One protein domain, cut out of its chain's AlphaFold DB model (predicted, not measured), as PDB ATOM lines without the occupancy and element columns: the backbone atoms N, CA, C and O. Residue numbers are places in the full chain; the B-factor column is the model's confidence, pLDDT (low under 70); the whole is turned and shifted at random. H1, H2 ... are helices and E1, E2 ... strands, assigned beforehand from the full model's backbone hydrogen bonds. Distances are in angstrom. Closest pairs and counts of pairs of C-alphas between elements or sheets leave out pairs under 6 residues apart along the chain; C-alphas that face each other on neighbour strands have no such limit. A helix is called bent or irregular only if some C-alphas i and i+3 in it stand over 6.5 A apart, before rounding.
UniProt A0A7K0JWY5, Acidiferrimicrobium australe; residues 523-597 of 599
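What this domain is: This is residues 523 to 597 of the 599 residues of a protein of Acidiferrimicrobium australe (UniProt A0A7K0JWY5). A two-stranded hairpin of E1 and E2 sits between two helices, with H1 on one side of it and H2 on the other, and a long stretch without named elements, residues 523 to 545, comes before this small body. Of that stretch, residues 537 to 543 stick out free. The printed part has 75 residues, with two named helices and two named strands in the order H1, E1, E2, H2; the sheet has the order E1 - E2 and is antiparallel, and the class is mixed, helices and strands. The whole is only just compact, close to loose, with a radius of gyration of the C-alphas of 13.3 A and spans of 38 by 31 by 22 A.

Where its parts are: The printed part begins at Val 523, whose C-alpha is at (76.077, 271.305, 283.022), and residues 523 to 545 hold no named element. H1 follows at residues 546 to 561, 23.7 A long from first to last C-alpha, beginning at C-alpha 546 at (103.245, 252.731, 302.370). E1 is residues 567 to 571, 13.6 A long, and E2 is residues 574 to 579, 14.4 A long. H2 is residues 585 to 596, 16.5 A long, and ends at C-alpha 596 at (110.393, 259.802, 283.777). Neither helix is bent.

How they stand to each other: E1 and E2 form a hairpin of antiparallel neighbour strands, with 161 degrees between their N-to-C directions. The C-alphas of 568 and 578 face each other at 4.6 A. N 569 and O 577, at 2.8 A, and N 579 and O 567, at 2.9 A, are within hydrogen-bond range. The closest C-alphas of H1 and E1 are those of Ala 555 and Val 568, 5.5 A apart. For H1 and E2 they are those of Ala 555 and Ala 575, 6.4 A apart. The closest C-alphas of H2 and E2 are those of Gly 579 and Ala 592, 4.2 A apart, and for H2 and E1 those of Val 567 and Ala 589, 5.5 A apart. H1 and H2 are apart. In H2 every O i to N i+4 pair is within hydrogen-bond range; in H1 11 of 12 are.

The domain as a whole: The two C-alphas farthest apart are those of Val 523 and Lys 541, 41.4 A. The first and last printed C-alphas, of Val 523 and Ala 597, are 39.7 A apart. The printed part has no cut, and the links from H1 to E1, E1 to E2 and E2 to H2 are tight. The mean pLDDT of the printed part is 93.7, and residues 530 to 531 are under 70.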
ATOM      1  N   VAL A 523      75.994 271.002 281.591       94.81
ATOM      2  CA  VAL A 523      76.077 271.305 283.022       94.81
ATOM      3  C   VAL A 523      76.280 270.007 283.785       94.81
ATOM      4  O   VAL A 523      75.621 269.008 283.503       94.81
ATOM      5  N   GLN A 524      77.209 270.019 284.730       91.94
ATOM      6  CA  GLN A 524      77.472 268.909 285.637       91.94
ATOM      7  C   GLN A 524      77.970 269.444 286.980       91.94
ATOM      8  O   GLN A 524      78.361 270.608 287.092       91.94
ATOM      9  N   GLU A 525      78.030 268.579 287.981       89.06
ATOM     10  CA  GLU A 525      78.748 268.876 289.215       89.06
ATOM     11  C   GLU A 525      80.255 269.084 288.938       89.06
ATOM     12  O   GLU A 525      80.832 268.480 288.014       89.06
ATOM     13  N   PRO A 526      80.925 269.951 289.718       87.75
ATOM     14  CA  PRO A 526      82.374 270.018 289.720       87.75
ATOM     15  C   PRO A 526      82.956 268.677 290.150       87.75
ATOM     16  O   PRO A 526      82.465 268.033 291.072       87.75
ATOM     17  N   TYR A 527      84.052 268.290 289.505       84.38
ATOM     18  CA  TYR A 527      84.761 267.068 289.854       84.38
ATOM     19  C   TYR A 527      85.223 267.083 291.319       84.38
ATOM     20  O   TYR A 527      85.838 268.054 291.773       84.38
ATOM     21  N   ARG A 528      84.968 265.981 292.028       81.38
ATOM     22  CA  ARG A 528      85.447 265.703 293.383       81.38
ATOM     23  C   ARG A 528      86.033 264.294 293.419       81.38
ATOM     24  O   ARG A 528      85.607 263.410 292.678       81.38
ATOM     25  N   PHE A 529      87.049 264.098 294.252       79.56
ATOM     26  CA  PHE A 529      87.530 262.755 294.551       79.56
ATOM     27  C   PHE A 529      86.606 262.150 295.604       79.56
ATOM     28  O   PHE A 529      86.731 262.468 296.782       79.56
ATOM     29  N   ASP A 530      85.699 261.279 295.177       67.75
ATOM     30  CA  ASP A 530      84.738 260.625 296.078       67.75
ATOM     31  C   ASP A 530      85.322 259.391 296.789       67.75
ATOM     32  O   ASP A 530      84.639 258.721 297.561       67.75
ATOM     33  N   ALA A 531      86.584 259.054 296.506       68.69
ATOM     34  CA  ALA A 531      87.217 257.821 296.949       68.69
ATOM     35  C   ALA A 531      88.732 258.021 297.141       68.69
ATOM     36  O   ALA A 531      89.437 258.402 296.199       68.69
ATOM     37  N   GLY A 532      89.222 257.768 298.359       74.62
ATOM     38  CA  GLY A 532      90.645 257.764 298.699       74.62
ATOM     39  C   GLY A 532      91.287 256.394 298.487       74.62
ATOM     40  O   GLY A 532      90.620 255.425 298.102       74.62
ATOM     41  N   SER A 533      92.594 256.306 298.747       82.88
ATOM     42  CA  SER A 533      93.363 255.056 298.651       82.88
ATOM     43  C   SER A 533      92.835 253.938 299.566       82.88
ATOM     44  O   SER A 533      93.012 252.757 299.270       82.88
ATOM     45  N   ASP A 534      92.085 254.291 300.610       85.31
ATOM     46  CA  ASP A 534      91.365 253.397 301.521       85.31
ATOM     47  C   ASP A 534      90.266 252.559 300.844       85.31
ATOM     48  O   ASP A 534      89.935 251.465 301.303       85.31
ATOM     49  N   THR A 535      89.723 253.041 299.727       90.00
ATOM     50  CA  THR A 535      88.709 252.329 298.933       90.00
ATOM     51  C   THR A 535      89.308 251.476 297.811       90.00
ATOM     52  O   THR A 535      88.588 250.744 297.122       90.00
ATOM     53  N   TRP A 536      90.618 251.577 297.578       93.44
ATOM     54  CA  TRP A 536      91.259 250.943 296.435       93.44
ATOM     55  C   TRP A 536      91.470 249.449 296.664       93.44
ATOM     56  O   TRP A 536      91.702 248.968 297.772       93.44
ATOM     57  N   ARG A 537      91.425 248.682 295.570       94.56
ATOM     58  CA  ARG A 537      91.624 247.232 295.592       94.56
ATOM     59  C   ARG A 537      92.921 246.852 294.894       94.56
ATOM     60  O   ARG A 537      93.075 247.082 293.698       94.56
ATOM     61  N   VAL A 538      93.802 246.155 295.612       96.75
ATOM     62  CA  VAL A 538      94.973 245.501 295.011       96.75
ATOM     63  C   VAL A 538      94.513 244.293 294.191       96.75
ATOM     64  O   VAL A 538      93.863 243.383 294.707       96.75
ATOM     65  N   VAL A 539      94.836 244.292 292.896       97.06
ATOM     66  CA  VAL A 539      94.472 243.224 291.938       97.06
ATOM     67  C   VAL A 539      95.668 242.361 291.513       97.06
ATOM     68  O   VAL A 539      95.540 241.491 290.652       97.06
ATOM     69  N   THR A 540      96.833 242.585 292.120       96.69
ATOM     70  CA  THR A 540      98.103 241.890 291.865       96.69
ATOM     71  C   THR A 540      98.568 241.095 293.085       96.69
ATOM     72  O   THR A 540      98.028 241.237 294.178       96.69
ATOM     73  N   LYS A 541      99.596 240.251 292.912       96.69
ATOM     74  CA  LYS A 541     100.252 239.555 294.037       96.69
ATOM     75  C   LYS A 541     101.132 240.490 294.873       96.69
ATOM     76  O   LYS A 541     101.173 240.354 296.088       96.69
ATOM     77  N   ALA A 542     101.849 241.404 294.217       96.50
ATOM     78  CA  ALA A 542     102.618 242.438 294.896       96.50
ATOM     79  C   ALA A 542     101.657 243.474 295.487       96.50
ATOM     80  O   ALA A 542     100.751 243.937 294.788       96.50
ATOM     81  N   VAL A 543     101.863 243.803 296.761       95.69
ATOM     82  CA  VAL A 543     101.118 244.830 297.492       95.69
ATOM     83  C   VAL A 543     102.007 246.073 297.574       95.69
ATOM     84  O   VAL A 543     103.182 245.911 297.914       95.69
ATOM     85  N   PRO A 544     101.497 247.282 297.266       96.50
ATOM     86  CA  PRO A 544     102.299 248.494 297.373       96.50
ATOM     87  C   PRO A 544     102.780 248.738 298.811       96.50
ATOM     88  O   PRO A 544     102.047 248.470 299.770       96.50
ATOM     89  N   THR A 545     104.004 249.247 298.964       96.62
ATOM     90  CA  THR A 545     104.513 249.745 300.255       96.62
ATOM     91  C   THR A 545     103.778 251.029 300.668       96.62
ATOM     92  O   THR A 545     103.124 251.645 299.823       96.62
ATOM     93  N   PRO A 546     103.857 251.470 301.938       94.25
ATOM     94  CA  PRO A 546     103.245 252.731 302.370       94.25
ATOM     95  C   PRO A 546     103.644 253.937 301.508       94.25
ATOM     96  O   PRO A 546     102.791 254.742 301.147       94.25
ATOM     97  N   GLU A 547     104.912 254.021 301.111       94.56
ATOM     98  CA  GLU A 547     105.442 255.080 300.247       94.56
ATOM     99  C   GLU A 547     104.847 254.974 298.837       94.56
ATOM    100  O   GLU A 547     104.391 255.960 298.267       94.56
ATOM    101  N   GLN A 548     104.750 253.754 298.298       95.88
ATOM    102  CA  GLN A 548     104.117 253.528 296.999       95.88
ATOM    103  C   GLN A 548     102.621 253.865 297.019       95.88
ATOM    104  O   GLN A 548     102.105 254.349 296.019       95.88
ATOM    105  N   TRP A 549     101.907 253.645 298.128       95.50
ATOM    106  CA  TRP A 549     100.512 254.081 298.260       95.50
ATOM    107  C   TRP A 549     100.377 255.604 298.203       95.50
ATOM    108  O   TRP A 549      99.485 256.101 297.515       95.50
ATOM    109  N   GLN A 550     101.280 256.335 298.862       93.88
ATOM    110  CA  GLN A 550     101.323 257.799 298.797       93.88
ATOM    111  C   GLN A 550     101.604 258.283 297.368       93.88
ATOM    112  O   GLN A 550     100.897 259.155 296.859       93.88
ATOM    113  N   ASP A 551     102.572 257.669 296.685       96.25
ATOM    114  CA  ASP A 551     102.906 257.996 295.297       96.25
ATOM    115  C   ASP A 551     101.766 257.662 294.323       96.25
ATOM    116  O   ASP A 551     101.507 258.422 293.387       96.25
ATOM    117  N   LEU A 552     101.040 256.561 294.544       96.12
ATOM    118  CA  LEU A 552      99.862 256.220 293.747       96.12
ATOM    119  C   LEU A 552      98.731 257.236 293.957       96.12
ATOM    120  O   LEU A 552      98.059 257.597 292.989       96.12
ATOM    121  N   GLU A 553      98.524 257.729 295.182       94.75
ATOM    122  CA  GLU A 553      97.536 258.775 295.465       94.75
ATOM    123  C   GLU A 553      97.910 260.117 294.835       94.75
ATOM    124  O   GLU A 553      97.064 260.759 294.203       94.75
ATOM    125  N   LEU A 554      99.188 260.498 294.899       95.94
ATOM    126  CA  LEU A 554      99.712 261.649 294.170       95.94
ATOM    127  C   LEU A 554      99.483 261.499 292.660       95.94
ATOM    128  O   LEU A 554      98.903 262.388 292.032       95.94
ATOM    129  N   ALA A 555      99.892 260.370 292.074       96.81
ATOM    130  CA  ALA A 555      99.727 260.100 290.648       96.81
ATOM    131  C   ALA A 555      98.252 260.151 290.232       96.81
ATOM    132  O   ALA A 555      97.932 260.736 289.198       96.81
ATOM    133  N   TRP A 556      97.351 259.588 291.041       95.44
ATOM    134  CA  TRP A 556      95.909 259.624 290.810       95.44
ATOM    135  C   TRP A 556      95.369 261.055 290.786       95.44
ATOM    136  O   TRP A 556      94.671 261.432 289.839       95.44
ATOM    137  N   ARG A 557      95.741 261.876 291.779       94.25
ATOM    138  CA  ARG A 557      95.287 263.269 291.858       94.25
ATOM    139  C   ARG A 557      95.811 264.115 290.700       94.25
ATOM    140  O   ARG A 557      95.037 264.832 290.069       94.25
ATOM    141  N   VAL A 558      97.093 263.973 290.359       96.69
ATOM    142  CA  VAL A 558      97.698 264.666 289.210       96.69
ATOM    143  C   VAL A 558      97.060 264.211 287.897       96.69
ATOM    144  O   VAL A 558      96.730 265.047 287.060       96.69
ATOM    145  N   CYS A 559      96.829 262.907 287.714       96.38
ATOM    146  CA  CYS A 559      96.261 262.353 286.481       96.38
ATOM    147  C   CYS A 559      94.862 262.910 286.177       96.38
ATOM    148  O   CYS A 559      94.555 263.171 285.015       96.38
ATOM    149  N   ALA A 560      94.043 263.178 287.200       93.62
ATOM    150  CA  ALA A 560      92.720 263.783 287.026       93.62
ATOM    151  C   ALA A 560      92.765 265.217 286.456       93.62
ATOM    152  O   ALA A 560      91.815 265.651 285.805       93.62
ATOM    153  N   ALA A 561      93.861 265.950 286.673       94.06
ATOM    154  CA  ALA A 561      94.057 267.301 286.143       94.06
ATOM    155  C   ALA A 561      94.663 267.323 284.726       94.06
ATOM    156  O   ALA A 561      94.681 268.367 284.071       94.06
ATOM    157  N   VAL A 562      95.149 266.184 284.229       96.00
ATOM    158  CA  VAL A 562      95.752 266.058 282.897       96.00
ATOM    159  C   VAL A 562      94.664 265.761 281.865       96.00
ATOM    160  O   VAL A 562      93.796 264.912 282.074       96.00
ATOM    161  N   LYS A 563      94.702 266.427 280.704       94.56
ATOM    162  CA  LYS A 563      93.731 266.148 279.630       94.56
ATOM    163  C   LYS A 563      93.832 264.686 279.173       94.56
ATOM    164  O   LYS A 563      94.924 264.160 278.977       94.56
ATOM    165  N   SER A 564      92.691 264.027 278.978       95.00
ATOM    166  CA  SER A 564      92.643 262.599 278.635       95.00
ATOM    167  C   SER A 564      93.000 262.307 277.163       95.00
ATOM    168  O   SER A 564      92.766 263.144 276.295       95.00
ATOM    169  N   ASN A 565      93.514 261.116 276.827       97.19
ATOM    170  CA  ASN A 565      93.987 260.070 277.748       97.19
ATOM    171  C   ASN A 565      95.275 260.502 278.462       97.19
ATOM    172  O   ASN A 565      96.133 261.138 277.847       97.19
ATOM    173  N   ALA A 566      95.396 260.125 279.738       97.50
ATOM    174  CA  ALA A 566      96.493 260.527 280.610       97.50
ATOM    175  C   ALA A 566      97.127 259.330 281.339       97.50
ATOM    176  O   ALA A 566      96.436 258.372 281.691       97.50
ATOM    177  N   VAL A 567      98.442 259.400 281.546       98.00
ATOM    178  CA  VAL A 567      99.251 258.494 282.371       98.00
ATOM    179  C   VAL A 567     100.244 259.341 283.162       98.00
ATOM    180  O   VAL A 567     100.916 260.202 282.593       98.00
ATOM    181  N   VAL A 568     100.340 259.096 284.468       98.25
ATOM    182  CA  VAL A 568     101.289 259.761 285.367       98.25
ATOM    183  C   VAL A 568     102.145 258.698 286.040       98.25
ATOM    184  O   VAL A 568     101.619 257.743 286.605       98.25
ATOM    185  N   VAL A 569     103.461 258.869 285.962       97.81
ATOM    186  CA  VAL A 569     104.463 258.108 286.709       97.81
ATOM    187  C   VAL A 569     104.923 258.995 287.858       97.81
ATOM    188  O   VAL A 569     105.377 260.115 287.616       97.81
ATOM    189  N   ALA A 570     104.790 258.510 289.090       97.62
ATOM    190  CA  ALA A 570     105.211 259.220 290.290       97.62
ATOM    191  C   ALA A 570     106.106 258.335 291.158       97.62
ATOM    192  O   ALA A 570     105.929 257.117 291.182       97.62
ATOM    193  N   ALA A 571     107.056 258.964 291.844       96.44
ATOM    194  CA  ALA A 571     107.858 258.343 292.888       96.44
ATOM    195  C   ALA A 571     108.396 259.417 293.842       96.44
ATOM    196  O   ALA A 571     108.696 260.535 293.413       96.44
ATOM    197  N   GLY A 572     108.541 259.079 295.124       95.25
ATOM    198  CA  GLY A 572     109.174 259.953 296.117       95.25
ATOM    199  C   GLY A 572     108.441 261.284 296.316       95.25
ATOM    200  O   GLY A 572     109.078 262.323 296.498       95.25
ATOM    201  N   GLY A 573     107.111 261.274 296.233       96.25
ATOM    202  CA  GLY A 573     106.278 262.464 296.376       96.25
ATOM    203  C   GLY A 573     106.294 263.397 295.162       96.25
ATOM    204  O   GLY A 573     105.832 264.529 295.279       96.25
ATOM    205  N   ALA A 574     106.788 262.964 293.996       97.62
ATOM    206  CA  ALA A 574     106.838 263.780 292.781       97.62
ATOM    207  C   ALA A 574     106.278 263.052 291.548       97.62
ATOM    208  O   ALA A 574     106.520 261.864 291.338       97.62
ATOM    209  N   ALA A 575     105.567 263.780 290.684       97.62
ATOM    210  CA  ALA A 575     105.123 263.302 289.377       97.62
ATOM    211  C   ALA A 575     106.277 263.382 288.362       97.62
ATOM    212  O   ALA A 575     106.431 264.378 287.660       97.62
ATOM    213  N   LEU A 576     107.092 262.329 288.292       95.44
ATOM    214  CA  LEU A 576     108.317 262.262 287.485       95.44
ATOM    215  C   LEU A 576     108.081 262.274 285.971       95.44
ATOM    216  O   LEU A 576     108.958 262.699 285.220       95.44
ATOM    217  N   GLY A 577     106.928 261.787 285.512       96.00
ATOM    218  CA  GLY A 577     106.599 261.737 284.092       96.00
ATOM    219  C   GLY A 577     105.102 261.821 283.851       96.00
ATOM    220  O   GLY A 577     104.334 260.994 284.335       96.00
ATOM    221  N   ILE A 578     104.681 262.815 283.074       97.25
ATOM    222  CA  ILE A 578     103.269 263.068 282.767       97.25
ATOM    223  C   ILE A 578     103.075 262.935 281.262       97.25
ATOM    224  O   ILE A 578     103.679 263.683 280.498       97.25
ATOM    225  N   GLY A 579     102.231 262.011 280.815       96.31
ATOM    226  CA  GLY A 579     101.811 261.881 279.421       96.31
ATOM    227  C   GLY A 579     100.316 262.137 279.303       96.31
ATOM    228  O   GLY A 579      99.529 261.431 279.921       96.31
ATOM    229  N   GLY A 580      99.911 263.144 278.527       94.25
ATOM    230  CA  GLY A 580      98.525 263.618 278.471       94.25
ATOM    231  C   GLY A 580      98.082 264.083 277.087       94.25
ATOM    232  O   GLY A 580      98.901 264.309 276.193       94.25
ATOM    233  N   GLY A 581      96.769 264.225 276.917       93.44
ATOM    234  CA  GLY A 581      96.123 264.782 275.728       93.44
ATOM    235  C   GLY A 581      96.160 263.876 274.499       93.44
ATOM    236  O   GLY A 581      95.968 264.359 273.386       93.44
ATOM    237  N   GLN A 582      96.436 262.582 274.677       95.69
ATOM    238  CA  GLN A 582      96.584 261.645 273.563       95.69
ATOM    239  C   GLN A 582      95.274 260.920 273.255       95.69
ATOM    240  O   GLN A 582      94.554 260.479 274.155       95.69
ATOM    241  N   GLN A 583      94.993 260.713 271.968       95.44
ATOM    242  CA  GLN A 583      93.844 259.922 271.515       95.44
ATOM    243  C   GLN A 583      93.990 258.452 271.936       95.44
ATOM    244  O   GLN A 583      93.005 257.813 272.296       95.44
ATOM    245  N   ASN A 584      95.223 257.931 271.953       95.44
ATOM    246  CA  ASN A 584      95.548 256.577 272.397       95.44
ATOM    247  C   ASN A 584      96.289 256.596 273.746       95.44
ATOM    248  O   ASN A 584      97.291 257.290 273.912       95.44
ATOM    249  N   ARG A 585      95.825 255.778 274.700       97.44
ATOM    250  CA  ARG A 585      96.442 255.630 276.026       97.44
ATOM    251  C   ARG A 585      97.866 255.064 275.971       97.44
ATOM    252  O   ARG A 585      98.668 255.422 276.824       97.44
ATOM    253  N   VAL A 586      98.195 254.229 274.981       97.88
ATOM    254  CA  VAL A 586      99.559 253.690 274.817       97.88
ATOM    255  C   VAL A 586     100.559 254.821 274.576       97.88
ATOM    256  O   VAL A 586     101.565 254.895 275.268       97.88
ATOM    257  N   THR A 587     100.230 255.773 273.701       97.50
ATOM    258  CA  THR A 587     101.075 256.949 273.440       97.50
ATOM    259  C   THR A 587     101.229 257.829 274.681       97.50
ATOM    260  O   THR A 587     102.314 258.334 274.952       97.50
ATOM    261  N   ALA A 588     100.168 257.988 275.483       97.56
ATOM    262  CA  ALA A 588     100.280 258.683 276.767       97.56
ATOM    263  C   ALA A 588     101.254 257.963 277.720       97.56
ATOM    264  O   ALA A 588     102.070 258.619 278.361       97.56
ATOM    265  N   ALA A 589     101.220 256.628 277.774       98.00
ATOM    266  CA  ALA A 589     102.146 255.843 278.586       98.00
ATOM    267  C   ALA A 589     103.601 255.967 278.102       98.00
ATOM    268  O   ALA A 589     104.486 256.220 278.914       98.00
ATOM    269  N   GLU A 590     103.845 255.846 276.794       97.75
ATOM    270  CA  GLU A 590     105.175 256.013 276.189       97.75
ATOM    271  C   GLU A 590     105.771 257.388 276.518       97.75
ATOM    272  O   GLU A 590     106.924 257.477 276.934       97.75
ATOM    273  N   LEU A 591     104.969 258.455 276.411       96.25
ATOM    274  CA  LEU A 591     105.383 259.811 276.779       96.25
ATOM    275  C   LEU A 591     105.698 259.941 278.271       96.25
ATOM    276  O   LEU A 591     106.709 260.542 278.628       96.25
ATOM    277  N   ALA A 592     104.844 259.394 279.142       96.94
ATOM    278  CA  ALA A 592     105.044 259.458 280.586       96.94
ATOM    279  C   ALA A 592     106.339 258.744 281.001       96.94
ATOM    280  O   ALA A 592     107.153 259.314 281.725       96.94
ATOM    281  N   VAL A 593     106.571 257.534 280.481       96.75
ATOM    282  CA  VAL A 593     107.781 256.745 280.755       96.75
ATOM    283  C   VAL A 593     109.027 257.426 280.194       96.75
ATOM    284  O   VAL A 593     110.026 257.530 280.898       96.75
ATOM    285  N   ALA A 594     108.974 257.941 278.962       95.44
ATOM    286  CA  ALA A 594     110.102 258.654 278.365       95.44
ATOM    287  C   ALA A 594     110.482 259.913 279.161       95.44
ATOM    288  O   ALA A 594     111.663 260.215 279.298       95.44
ATOM    289  N   ARG A 595     109.495 260.630 279.717       93.50
ATOM    290  CA  ARG A 595     109.722 261.807 280.574       93.50
ATOM    291  C   ARG A 595     110.274 261.449 281.953       93.50
ATOM    292  O   ARG A 595     111.058 262.217 282.495       93.50
ATOM    293  N   ALA A 596     109.888 260.296 282.499       94.06
ATOM    294  CA  ALA A 596     110.393 259.802 283.777       94.06
ATOM    295  C   ALA A 596     111.777 259.131 283.677       94.06
ATOM    296  O   ALA A 596     112.399 258.872 284.701       94.06
ATOM    297  N   ALA A 597     112.258 258.813 282.471       91.62
ATOM    298  CA  ALA A 597     113.464 258.011 282.284       91.62
ATOM    299  C   ALA A 597     114.714 258.644 282.931       91.62
ATOM    300  O   ALA A 597     115.034 259.807 282.689       91.62
TER     301      ALA A 597